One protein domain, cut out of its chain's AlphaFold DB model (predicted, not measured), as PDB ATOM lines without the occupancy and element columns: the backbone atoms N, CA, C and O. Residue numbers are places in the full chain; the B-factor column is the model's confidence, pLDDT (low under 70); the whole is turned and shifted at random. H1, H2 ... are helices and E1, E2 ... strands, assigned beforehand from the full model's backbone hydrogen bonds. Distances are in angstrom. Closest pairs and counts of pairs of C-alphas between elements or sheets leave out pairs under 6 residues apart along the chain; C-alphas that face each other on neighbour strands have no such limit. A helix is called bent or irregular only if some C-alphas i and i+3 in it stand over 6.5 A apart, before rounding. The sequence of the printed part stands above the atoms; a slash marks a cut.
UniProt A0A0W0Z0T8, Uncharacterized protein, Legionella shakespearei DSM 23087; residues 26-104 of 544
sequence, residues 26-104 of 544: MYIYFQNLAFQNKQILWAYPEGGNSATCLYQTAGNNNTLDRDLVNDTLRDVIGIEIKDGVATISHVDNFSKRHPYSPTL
ATOM      1  N   MET A  26      81.216  45.117   3.174       81.38
ATOM      2  CA  MET A  26      82.408  45.939   3.321       81.38
ATOM      3  C   MET A  26      82.253  46.805   4.567       81.38
ATOM      4  O   MET A  26      81.165  47.291   4.870       81.38
ATOM      5  N   TYR A  27      83.345  47.019   5.290       85.88
ATOM      6  CA  TYR A  27      83.358  47.951   6.406       85.88
ATOM      7  C   TYR A  27      84.029  49.235   5.961       85.88
ATOM      8  O   TYR A  27      85.094  49.207   5.344       85.88
ATOM      9  N   ILE A  28      83.388  50.360   6.238       85.19
ATOM     10  CA  ILE A  28      83.875  51.683   5.863       85.19
ATOM     11  C   ILE A  28      83.866  52.593   7.083       85.19
ATOM     12  O   ILE A  28      83.104  52.384   8.026       85.19
ATOM     13  N   TYR A  29      84.700  53.620   7.056       88.94
ATOM     14  CA  TYR A  29      84.588  54.748   7.970       88.94
ATOM     15  C   TYR A  29      84.695  56.048   7.182       88.94
ATOM     16  O   TYR A  29      85.394  56.121   6.170       88.94
ATOM     17  N   PHE A  30      83.996  57.074   7.648       85.44
ATOM     18  CA  PHE A  30      84.005  58.406   7.054       85.44
ATOM     19  C   PHE A  30      84.972  59.278   7.836       85.44
ATOM     20  O   PHE A  30      84.803  59.403   9.039       85.44
ATOM     21  N   GLN A  31      85.949  59.905   7.175       76.75
ATOM     22  CA  GLN A  31      87.051  60.614   7.852       76.75
ATOM     23  C   GLN A  31      86.586  61.726   8.811       76.75
ATOM     24  O   GLN A  31      87.272  62.036   9.782       76.75
ATOM     25  N   ASN A  32      85.406  62.293   8.552       79.12
ATOM     26  CA  ASN A  32      84.833  63.398   9.319       79.12
ATOM     27  C   ASN A  32      83.772  62.941  10.340       79.12
ATOM     28  O   ASN A  32      83.150  63.789  10.971       79.12
ATOM     29  N   LEU A  33      83.533  61.630  10.490       83.88
ATOM     30  CA  LEU A  33      82.561  61.074  11.436       83.88
ATOM     31  C   LEU A  33      83.284  60.269  12.516       83.88
ATOM     32  O   LEU A  33      83.470  59.052  12.411       83.88
ATOM     33  N   ALA A  34      83.670  60.977  13.573       81.12
ATOM     34  CA  ALA A  34      84.401  60.418  14.696       81.12
ATOM     35  C   ALA A  34      83.634  60.584  16.013       81.12
ATOM     36  O   ALA A  34      83.008  61.610  16.263       81.12
ATOM     37  N   PHE A  35      83.746  59.585  16.883       80.06
ATOM     38  CA  PHE A  35      83.300  59.640  18.270       80.06
ATOM     39  C   PHE A  35      84.536  59.573  19.167       80.06
ATOM     40  O   PHE A  35      85.348  58.658  19.026       80.06
ATOM     41  N   GLN A  36      84.720  60.560  20.052       77.88
ATOM     42  CA  GLN A  36      85.921  60.681  20.899       77.88
ATOM     43  C   GLN A  36      87.234  60.582  20.090       77.88
ATOM     44  O   GLN A  36      88.146  59.835  20.440       77.88
ATOM     45  N   ASN A  37      87.307  61.308  18.968       71.50
ATOM     46  CA  ASN A  37      88.438  61.323  18.025       71.50
ATOM     47  C   ASN A  37      88.758  59.975  17.350       71.50
ATOM     48  O   ASN A  37      89.819  59.821  16.747       71.50
ATOM     49  N   LYS A  38      87.845  58.999  17.405       76.75
ATOM     50  CA  LYS A  38      87.986  57.705  16.733       76.75
ATOM     51  C   LYS A  38      86.903  57.515  15.680       76.75
ATOM     52  O   LYS A  38      85.731  57.785  15.923       76.75
ATOM     53  N   GLN A  39      87.303  57.027  14.513       85.06
ATOM     54  CA  GLN A  39      86.428  56.918  13.347       85.06
ATOM     55  C   GLN A  39      85.358  55.849  13.547       85.06
ATOM     56  O   GLN A  39      85.690  54.717  13.902       85.06
ATOM     57  N   ILE A  40      84.094  56.194  13.308       87.56
ATOM     58  CA  ILE A  40      82.959  55.284  13.495       87.56
ATOM     59  C   ILE A  40      82.872  54.322  12.303       87.56
ATOM     60  O   ILE A  40      82.994  54.734  11.148       87.56
ATOM     61  N   LEU A  41      82.660  53.038  12.583       89.12
ATOM     62  CA  LEU A  41      82.526  51.983  11.584       89.12
ATOM     63  C   LEU A  41      81.098  51.855  11.071       89.12
ATOM     64  O   LEU A  41      80.131  51.854  11.834       89.12
ATOM     65  N   TRP A  42      81.002  51.637   9.765       91.81
ATOM     66  CA  TRP A  42      79.761  51.425   9.046       91.81
ATOM     67  C   TRP A  42      79.845  50.140   8.226       91.81
ATOM     68  O   TRP A  42      80.835  49.877   7.545       91.81
ATOM     69  N   ALA A  43      78.786  49.348   8.284       89.38
ATOM     70  CA  ALA A  43      78.539  48.229   7.397       89.38
ATOM     71  C   ALA A  43      77.959  48.739   6.079       89.38
ATOM     72  O   ALA A  43      76.881  49.331   6.063       89.38
ATOM     73  N   TYR A  44      78.654  48.474   4.981       87.06
ATOM     74  CA  TYR A  44      78.248  48.823   3.629       87.06
ATOM     75  C   TYR A  44      78.189  47.553   2.767       87.06
ATOM     76  O   TYR A  44      79.228  46.954   2.492       87.06
ATOM     77  N   PRO A  45      76.996  47.084   2.366       82.62
ATOM     78  CA  PRO A  45      76.879  45.932   1.482       82.62
ATOM     79  C   PRO A  45      77.487  46.257   0.114       82.62
ATOM     80  O   PRO A  45      77.181  47.291  -0.474       82.62
ATOM     81  N   GLU A  46      78.336  45.370  -0.405       64.94
ATOM     82  CA  GLU A  46      78.960  45.524  -1.722       64.94
ATOM     83  C   GLU A  46      77.879  45.590  -2.819       64.94
ATOM     84  O   GLU A  46      77.053  44.684  -2.946       64.94
ATOM     85  N   GLY A  47      77.847  46.701  -3.564       63.34
ATOM     86  CA  GLY A  47      76.810  47.007  -4.561       63.34
ATOM     87  C   GLY A  47      75.498  47.577  -3.997       63.34
ATOM     88  O   GLY A  47      74.566  47.818  -4.762       63.34
ATOM     89  N   GLY A  48      75.401  47.792  -2.681       73.94
ATOM     90  CA  GLY A  48      74.284  48.493  -2.044       73.94
ATOM     91  C   GLY A  48      74.452  50.015  -2.085       73.94
ATOM     92  O   GLY A  48      75.541  50.506  -2.325       73.94
ATOM     93  N   ASN A  49      73.385  50.774  -1.817       81.56
ATOM     94  CA  ASN A  49      73.436  52.247  -1.726       81.56
ATOM     95  C   ASN A  49      73.309  52.757  -0.278       81.56
ATOM     96  O   ASN A  49      73.252  53.959  -0.037       81.56
ATOM     97  N   SER A  50      73.246  51.847   0.700       87.50
ATOM     98  CA  SER A  50      72.998  52.188   2.098       87.50
ATOM     99  C   SER A  50      74.081  51.664   3.029       87.50
ATOM    100  O   SER A  50      74.445  50.494   2.931       87.50
ATOM    101  N   ALA A  51      74.537  52.480   3.977       89.25
ATOM    102  CA  ALA A  51      75.459  52.065   5.032       89.25
ATOM    103  C   ALA A  51      74.782  52.123   6.407       89.25
ATOM    104  O   ALA A  51      73.970  53.005   6.666       89.25
ATOM    105  N   THR A  52      75.116  51.189   7.296       91.69
ATOM    106  CA  THR A  52      74.541  51.082   8.648       91.69
ATOM    107  C   THR A  52      75.638  51.207   9.693       91.69
ATOM    108  O   THR A  52      76.656  50.527   9.590       91.69
ATOM    109  N   CYS A  53      75.455  52.060  10.696       89.88
ATOM    110  CA  CYS A  53      76.424  52.242  11.770       89.88
ATOM    111  C   CYS A  53      76.550  50.959  12.601       89.88
ATOM    112  O   CYS A  53      75.553  50.350  12.988       89.88
ATOM    113  N   LEU A  54      77.784  50.555  12.890       88.31
ATOM    114  CA  LEU A  54      78.081  49.373  13.703       88.31
ATOM    115  C   LEU A  54      78.285  49.694  15.180       88.31
ATOM    116  O   LEU A  54      78.457  48.773  15.975       88.31
ATOM    117  N   TYR A  55      78.273  50.980  15.549       87.69
ATOM    118  CA  TYR A  55      78.584  51.451  16.901       87.69
ATOM    119  C   TYR A  55      79.920  50.901  17.397       87.69
ATOM    120  O   TYR A  55      80.051  50.433  18.519       87.69
ATOM    121  N   GLN A  56      80.917  50.920  16.524       86.06
ATOM    122  CA  GLN A  56      82.283  50.497  16.802       86.06
ATOM    123  C   GLN A  56      83.225  51.524  16.190       86.06
ATOM    124  O   GLN A  56      82.850  52.223  15.248       86.06
ATOM    125  N   THR A  57      84.449  51.614  16.698       80.69
ATOM    126  CA  THR A  57      85.475  52.478  16.106       80.69
ATOM    127  C   THR A  57      86.485  51.669  15.311       80.69
ATOM    128  O   THR A  57      86.834  50.560  15.715       80.69
ATOM    129  N   ALA A  58      87.030  52.231  14.233       64.06
ATOM    130  CA  ALA A  58      88.100  51.593  13.474       64.06
ATOM    131  C   ALA A  58      89.289  51.249  14.398       64.06
ATOM    132  O   ALA A  58      89.822  52.122  15.082       64.06
ATOM    133  N   GLY A  59      89.674  49.969  14.446       56.47
ATOM    134  CA  GLY A  59      90.796  49.477  15.258       56.47
ATOM    135  C   GLY A  59      90.466  49.059  16.699       56.47
ATOM    136  O   GLY A  59      91.371  48.611  17.398       56.47
ATOM    137  N   ASN A  60      89.209  49.153  17.152       62.44
ATOM    138  CA  ASN A  60      88.785  48.651  18.466       62.44
ATOM    139  C   ASN A  60      87.501  47.815  18.351       62.44
ATOM    140  O   ASN A  60      86.556  48.220  17.682       62.44
ATOM    141  N   ASN A  61      87.450  46.677  19.046       61.19
ATOM    142  CA  ASN A  61      86.304  45.763  19.028       61.19
ATOM    143  C   ASN A  61      85.212  46.139  20.046       61.19
ATOM    144  O   ASN A  61      84.153  45.513  20.065       61.19
ATOM    145  N   ASN A  62      85.454  47.142  20.895       68.69
ATOM    146  CA  ASN A  62      84.477  47.576  21.888       68.69
ATOM    147  C   ASN A  62      83.284  48.266  21.216       68.69
ATOM    148  O   ASN A  62      83.447  49.197  20.425       68.69
ATOM    149  N   THR A  63      82.079  47.828  21.576       75.62
ATOM    150  CA  THR A  63      80.832  48.499  21.205       75.62
ATOM    151  C   THR A  63      80.706  49.826  21.946       75.62
ATOM    152  O   THR A  63      80.844  49.879  23.168       75.62
ATOM    153  N   LEU A  64      80.446  50.887  21.193       82.62
ATOM    154  CA  LEU A  64      80.113  52.217  21.676       82.62
ATOM    155  C   LEU A  64      78.674  52.250  22.201       82.62
ATOM    156  O   LEU A  64      77.816  51.488  21.749       82.62
ATOM    157  N   ASP A  65      78.418  53.179  23.116       84.50
ATOM    158  CA  ASP A  65      77.064  53.507  23.553       84.50
ATOM    159  C   ASP A  65      76.256  54.054  22.365       84.50
ATOM    160  O   ASP A  65      76.652  55.027  21.715       84.50
ATOM    161  N   ARG A  66      75.139  53.390  22.056       85.69
ATOM    162  CA  ARG A  66      74.327  53.699  20.877       85.69
ATOM    163  C   ARG A  66      73.659  55.058  20.982       85.69
ATOM    164  O   ARG A  66      73.598  55.758  19.974       85.69
ATOM    165  N   ASP A  67      73.201  55.431  22.171       83.62
ATOM    166  CA  ASP A  67      72.426  56.652  22.367       83.62
ATOM    167  C   ASP A  67      73.339  57.874  22.232       83.62
ATOM    168  O   ASP A  67      73.051  58.782  21.452       83.62
ATOM    169  N   LEU A  68      74.528  57.824  22.842       83.44
ATOM    170  CA  LEU A  68      75.533  58.889  22.726       83.44
ATOM    171  C   LEU A  68      76.053  59.069  21.292       83.44
ATOM    172  O   LEU A  68      76.257  60.195  20.829       83.44
ATOM    173  N   VAL A  69      76.279  57.969  20.567       86.19
ATOM    174  CA  VAL A  69      76.722  58.031  19.165       86.19
ATOM    175  C   VAL A  69      75.610  58.573  18.271       86.19
ATOM    176  O   VAL A  69      75.878  59.413  17.415       86.19
ATOM    177  N   ASN A  70      74.366  58.138  18.476       88.56
ATOM    178  CA  ASN A  70      73.214  58.637  17.733       88.56
ATOM    179  C   ASN A  70      72.993  60.132  17.964       88.56
ATOM    180  O   ASN A  70      72.762  60.857  17.001       88.56
ATOM    181  N   ASP A  71      73.132  60.609  19.199       85.38
ATOM    182  CA  ASP A  71      73.032  62.035  19.513       85.38
ATOM    183  C   ASP A  71      74.121  62.852  18.812       85.38
ATOM    184  O   ASP A  71      73.836  63.912  18.264       85.38
ATOM    185  N   THR A  72      75.342  62.315  18.727       83.88
ATOM    186  CA  THR A  72      76.458  62.971  18.022       83.88
ATOM    187  C   THR A  72      76.258  62.993  16.498       83.88
ATOM    188  O   THR A  72      76.689  63.921  15.821       83.88
ATOM    189  N   LEU A  73      75.618  61.963  15.933       87.75
ATOM    190  CA  LEU A  73      75.397  61.827  14.488       87.75
ATOM    191  C   LEU A  73      74.106  62.495  13.995       87.75
ATOM    192  O   LEU A  73      73.933  62.643  12.785       87.75
ATOM    193  N   ARG A  74      73.213  62.895  14.907       84.81
ATOM    194  CA  ARG A  74      71.879  63.428  14.598       84.81
ATOM    195  C   ARG A  74      71.918  64.669  13.707       84.81
ATOM    196  O   ARG A  74      71.066  64.815  12.836       84.81
ATOM    197  N   ASP A  75      72.920  65.522  13.898       81.69
ATOM    198  CA  ASP A  75      73.035  66.803  13.194       81.69
ATOM    199  C   ASP A  75      73.768  66.690  11.842       81.69
ATOM    200  O   ASP A  75      73.919  67.675  11.113       81.69
ATOM    201  N   VAL A  76      74.227  65.491  11.466       87.44
ATOM    202  CA  VAL A  76      74.942  65.270  10.206       87.44
ATOM    203  C   VAL A  76      73.950  65.055   9.063       87.44
ATOM    204  O   VAL A  76      73.268  64.033   8.970       87.44
ATOM    205  N   ILE A  77      73.920  66.007   8.129       83.94
ATOM    206  CA  ILE A  77      73.028  65.980   6.962       83.94
ATOM    207  C   ILE A  77      73.278  64.724   6.112       83.94
ATOM    208  O   ILE A  77      74.324  64.593   5.478       83.94
ATOM    209  N   GLY A  78      72.274  63.846   6.034       83.44
ATOM    210  CA  GLY A  78      72.306  62.603   5.253       83.44
ATOM    211  C   GLY A  78      72.448  61.321   6.084       83.44
ATOM    212  O   GLY A  78      72.448  60.237   5.499       83.44
ATOM    213  N   ILE A  79      72.530  61.437   7.416       89.81
ATOM    214  CA  ILE A  79      72.384  60.323   8.359       89.81
ATOM    215  C   ILE A  79      70.950  60.312   8.906       89.81
ATOM    216  O   ILE A  79      70.438  61.325   9.370       89.81
ATOM    217  N   GLU A  80      70.299  59.154   8.860       90.69
ATOM    218  CA  GLU A  80      68.954  58.906   9.381       90.69
ATOM    219  C   GLU A  80      69.026  57.877  10.512       90.69
ATOM    220  O   GLU A  80      69.576  56.789  10.331       90.69
ATOM    221  N   ILE A  81      68.442  58.178  11.670       88.75
ATOM    222  CA  ILE A  81      68.341  57.221  12.778       88.75
ATOM    223  C   ILE A  81      66.990  56.507  12.664       88.75
ATOM    224  O   ILE A  81      65.947  57.105  12.921       88.75
ATOM    225  N   LYS A  82      67.008  55.232  12.262       81.81
ATOM    226  CA  LYS A  82      65.823  54.367  12.143       81.81
ATOM    227  C   LYS A  82      65.932  53.228  13.142       81.81
ATOM    228  O   LYS A  82      66.965  52.572  13.202       81.81
ATOM    229  N   ASP A  83      64.893  53.020  13.946       80.25
ATOM    230  CA  ASP A  83      64.844  51.962  14.967       80.25
ATOM    231  C   ASP A  83      66.054  51.973  15.926       80.25
ATOM    232  O   ASP A  83      66.579  50.934  16.324       80.25
ATOM    233  N   GLY A  84      66.539  53.173  16.270       79.25
ATOM    234  CA  GLY A  84      67.721  53.358  17.118       79.25
ATOM    235  C   GLY A  84      69.056  53.045  16.431       79.25
ATOM    236  O   GLY A  84      70.082  53.004  17.105       79.25
ATOM    237  N   VAL A  85      69.058  52.843  15.107       88.31
ATOM    238  CA  VAL A  85      70.244  52.573  14.291       88.31
ATOM    239  C   VAL A  85      70.497  53.717  13.307       88.31
ATOM    240  O   VAL A  85      69.645  54.048  12.484       88.31
ATOM    241  N   ALA A  86      71.687  54.316  13.360       90.19
ATOM    242  CA  ALA A  86      72.115  55.326  12.400       90.19
ATOM    243  C   ALA A  86      72.408  54.677  11.038       90.19
ATOM    244  O   ALA A  86      73.176  53.718  10.930       90.19
ATOM    245  N   THR A  87      71.800  55.213   9.986       91.81
ATOM    246  CA  THR A  87      71.861  54.706   8.613       91.81
ATOM    247  C   THR A  87      72.108  55.842   7.629       91.81
ATOM    248  O   THR A  87      71.667  56.964   7.835       91.81
ATOM    249  N   ILE A  88      72.819  55.557   6.546       91.94
ATOM    250  CA  ILE A  88      73.012  56.465   5.413       91.94
ATOM    251  C   ILE A  88      72.319  55.812   4.229       91.94
ATOM    252  O   ILE A  88      72.747  54.747   3.800       91.94
ATOM    253  N   SER A  89      71.261  56.426   3.707       85.19
ATOM    254  CA  SER A  89      70.411  55.836   2.657       85.19
ATOM    255  C   SER A  89      70.982  55.982   1.234       85.19
ATOM    256  O   SER A  89      70.585  55.238   0.338       85.19
ATOM    257  N   HIS A  90      71.901  56.936   1.025       86.62
ATOM    258  CA  HIS A  90      72.512  57.254  -0.274       86.62
ATOM    259  C   HIS A  90      74.021  57.500  -0.151       86.62
ATOM    260  O   HIS A  90      74.492  58.642  -0.199       86.62
ATOM    261  N   VAL A  91      74.789  56.424   0.016       84.81
ATOM    262  CA  VAL A  91      76.237  56.473   0.282       84.81
ATOM    263  C   VAL A  91      77.011  57.159  -0.848       84.81
ATOM    264  O   VAL A  91      77.925  57.934  -0.568       84.81
ATOM    265  N   ASP A  92      76.612  56.990  -2.109       82.38
ATOM    266  CA  ASP A  92      77.292  57.620  -3.254       82.38
ATOM    267  C   ASP A  92      77.188  59.152  -3.253       82.38
ATOM    268  O   ASP A  92      78.109  59.857  -3.664       82.38
ATOM    269  N   ASN A  93      76.071  59.698  -2.766       84.19
ATOM    270  CA  ASN A  93      75.898  61.145  -2.641       84.19
ATOM    271  C   ASN A  93      76.503  61.671  -1.342       84.19
ATOM    272  O   ASN A  93      77.104  62.746  -1.333       84.19
ATOM    273  N   PHE A  94      76.378  60.901  -0.263       86.69
ATOM    274  CA  PHE A  94      76.963  61.230   1.028       86.69
ATOM    275  C   PHE A  94      78.499  61.275   0.954       86.69
ATOM    276  O   PHE A  94      79.119  62.210   1.463       86.69
ATOM    277  N   SER A  95      79.108  60.340   0.218       83.75
ATOM    278  CA  SER A  95      80.563  60.210   0.071       83.75
ATOM    279  C   SER A  95      81.240  61.394  -0.627       83.75
ATOM    280  O   SER A  95      82.410  61.675  -0.375       83.75
ATOM    281  N   LYS A  96      80.497  62.147  -1.448       82.75
ATOM    282  CA  LYS A  96      80.987  63.381  -2.087       82.75
ATOM    283  C   LYS A  96      81.247  64.503  -1.081       82.75
ATOM    284  O   LYS A  96      82.095  65.352  -1.330       82.75
ATOM    285  N   ARG A  97      80.502  64.528   0.030       79.69
ATOM    286  CA  ARG A  97      80.654  65.519   1.113       79.69
ATOM    287  C   ARG A  97      81.483  64.976   2.272       79.69
ATOM    288  O   ARG A  97      82.203  65.726   2.922       79.69
ATOM    289  N   HIS A  98      81.404  63.670   2.496       82.25
ATOM    290  CA  HIS A  98      82.125  62.959   3.539       82.25
ATOM    291  C   HIS A  98      82.855  61.772   2.897       82.25
ATOM    292  O   HIS A  98      82.260  60.708   2.772       82.25
ATOM    293  N   PRO A  99      84.115  61.911   2.455       81.75
ATOM    294  CA  PRO A  99      84.855  60.798   1.865       81.75
ATOM    295  C   PRO A  99      85.013  59.643   2.861       81.75
ATOM    296  O   PRO A  99      85.285  59.865   4.047       81.75
ATOM    297  N   TYR A 100      84.863  58.405   2.383       83.81
ATOM    298  CA  TYR A 100      85.080  57.209   3.197       83.81
ATOM    299  C   TYR A 100      86.325  56.441   2.777       83.81
ATOM    300  O   TYR A 100      86.819  56.555   1.657       83.81
ATOM    301  N   SER A 101      86.829  55.626   3.693       78.75
ATOM    302  CA  SER A 101      87.900  54.670   3.435       78.75
ATOM    303  C   SER A 101      87.448  53.265   3.837       78.75
ATOM    304  O   SER A 101      86.839  53.102   4.900       78.75
ATOM    305  N   PRO A 102      87.695  52.242   2.999       78.12
ATOM    306  CA  PRO A 102      87.414  50.861   3.358       78.12
ATOM    307  C   PRO A 102      88.370  50.387   4.456       78.12
ATOM    308  O   PRO A 102      89.528  50.801   4.520       78.12
ATOM    309  N   THR A 103      87.890  49.493   5.311       66.81
ATOM    310  CA  THR A 103      88.666  48.867   6.380       66.81
ATOM    311  C   THR A 103      88.310  47.389   6.509       66.81
ATOM    312  O   THR A 103      87.206  46.965   6.163       66.81
ATOM    313  N   LEU A 104      89.256  46.581   6.984       53.94
ATOM    314  CA  LEU A 104      89.034  45.172   7.291       53.94
ATOM    315  C   LEU A 104      88.849  45.039   8.805       53.94
ATOM    316  O   LEU A 104      89.720  45.440   9.576       53.94
TER     317      LEU A 104
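This is residues 26 to 104 of the 544 residues of an uncharacterized protein of Legionella shakespearei DSM 23087 (UniProt A0A0W0Z0T8). You are looking at a strongly twisted antiparallel sheet bent into an open trough, with E7, E1 and E2 in one wall, E3 at the turn, and E6 and E5 in the other wall. H1 packs at one end of the trough, near E6, E3 and the last residues of E1, while the short H2 is at the other end. The 79 printed residues hold E1 E2 E3 E4 H1 E5 E6 H2 E7 in this order, class mixed; the whole is compact, radius of gyration of the C-alphas 11.2 A, spans 28 by 25 by 21 A.

Find C-alpha 26 at (82.408, 45.939, 3.321); from there E1 runs to residue 35, 20.3 A, and bends by 97 degrees at residue 32. Next come E2, residues 38 to 45, 22.2 A, E3, 51 to 57, 14.9 A, and E4, 60 to 63. H1, residues 66 to 73, measures 10.4 A and begins at C-alpha 66, (74.327, 53.699, 20.877). Then read E5, 80 to 82, E6, 85 to 88, H2, 91 to 94, and E7, 100 to 103, ending at C-alpha 103, (88.666, 48.867, 6.380).

E1 to E4 form a meander, each strand the antiparallel neighbour of the one before. Look for N 28 and O 42, 2.9 A, between E1 and E2; N 43 and O 52, 2.8 A, between E2 and E3; and N 60 and O 57, 3.1 A, between E3 and E4. E7 is on the other side of E1 from E2, with N 101 and O 29 at 2.9 A. E4 and E6 lie on one side of E3; N 53 and O 86 are 2.8 A apart. E5 and E6 form a hairpin, with N 87 and O 80 at 2.7 A. H1 is on the sheet, height 7.1 A; its closest C-alphas to E6 are Asn 70 and Ala 86, 6.4 A. H2 only grazes the sheet. Every O i to N i+4 pair in H1 is within hydrogen-bond range; H2 is too short for one.

The C-alphas farthest apart are those of Gln 36 and Gly 47, 30.3 A. The printed part has no cut and no long link. Expect pLDDT under 70 at residues 46 to 47, 58 to 62 and 103 to 104.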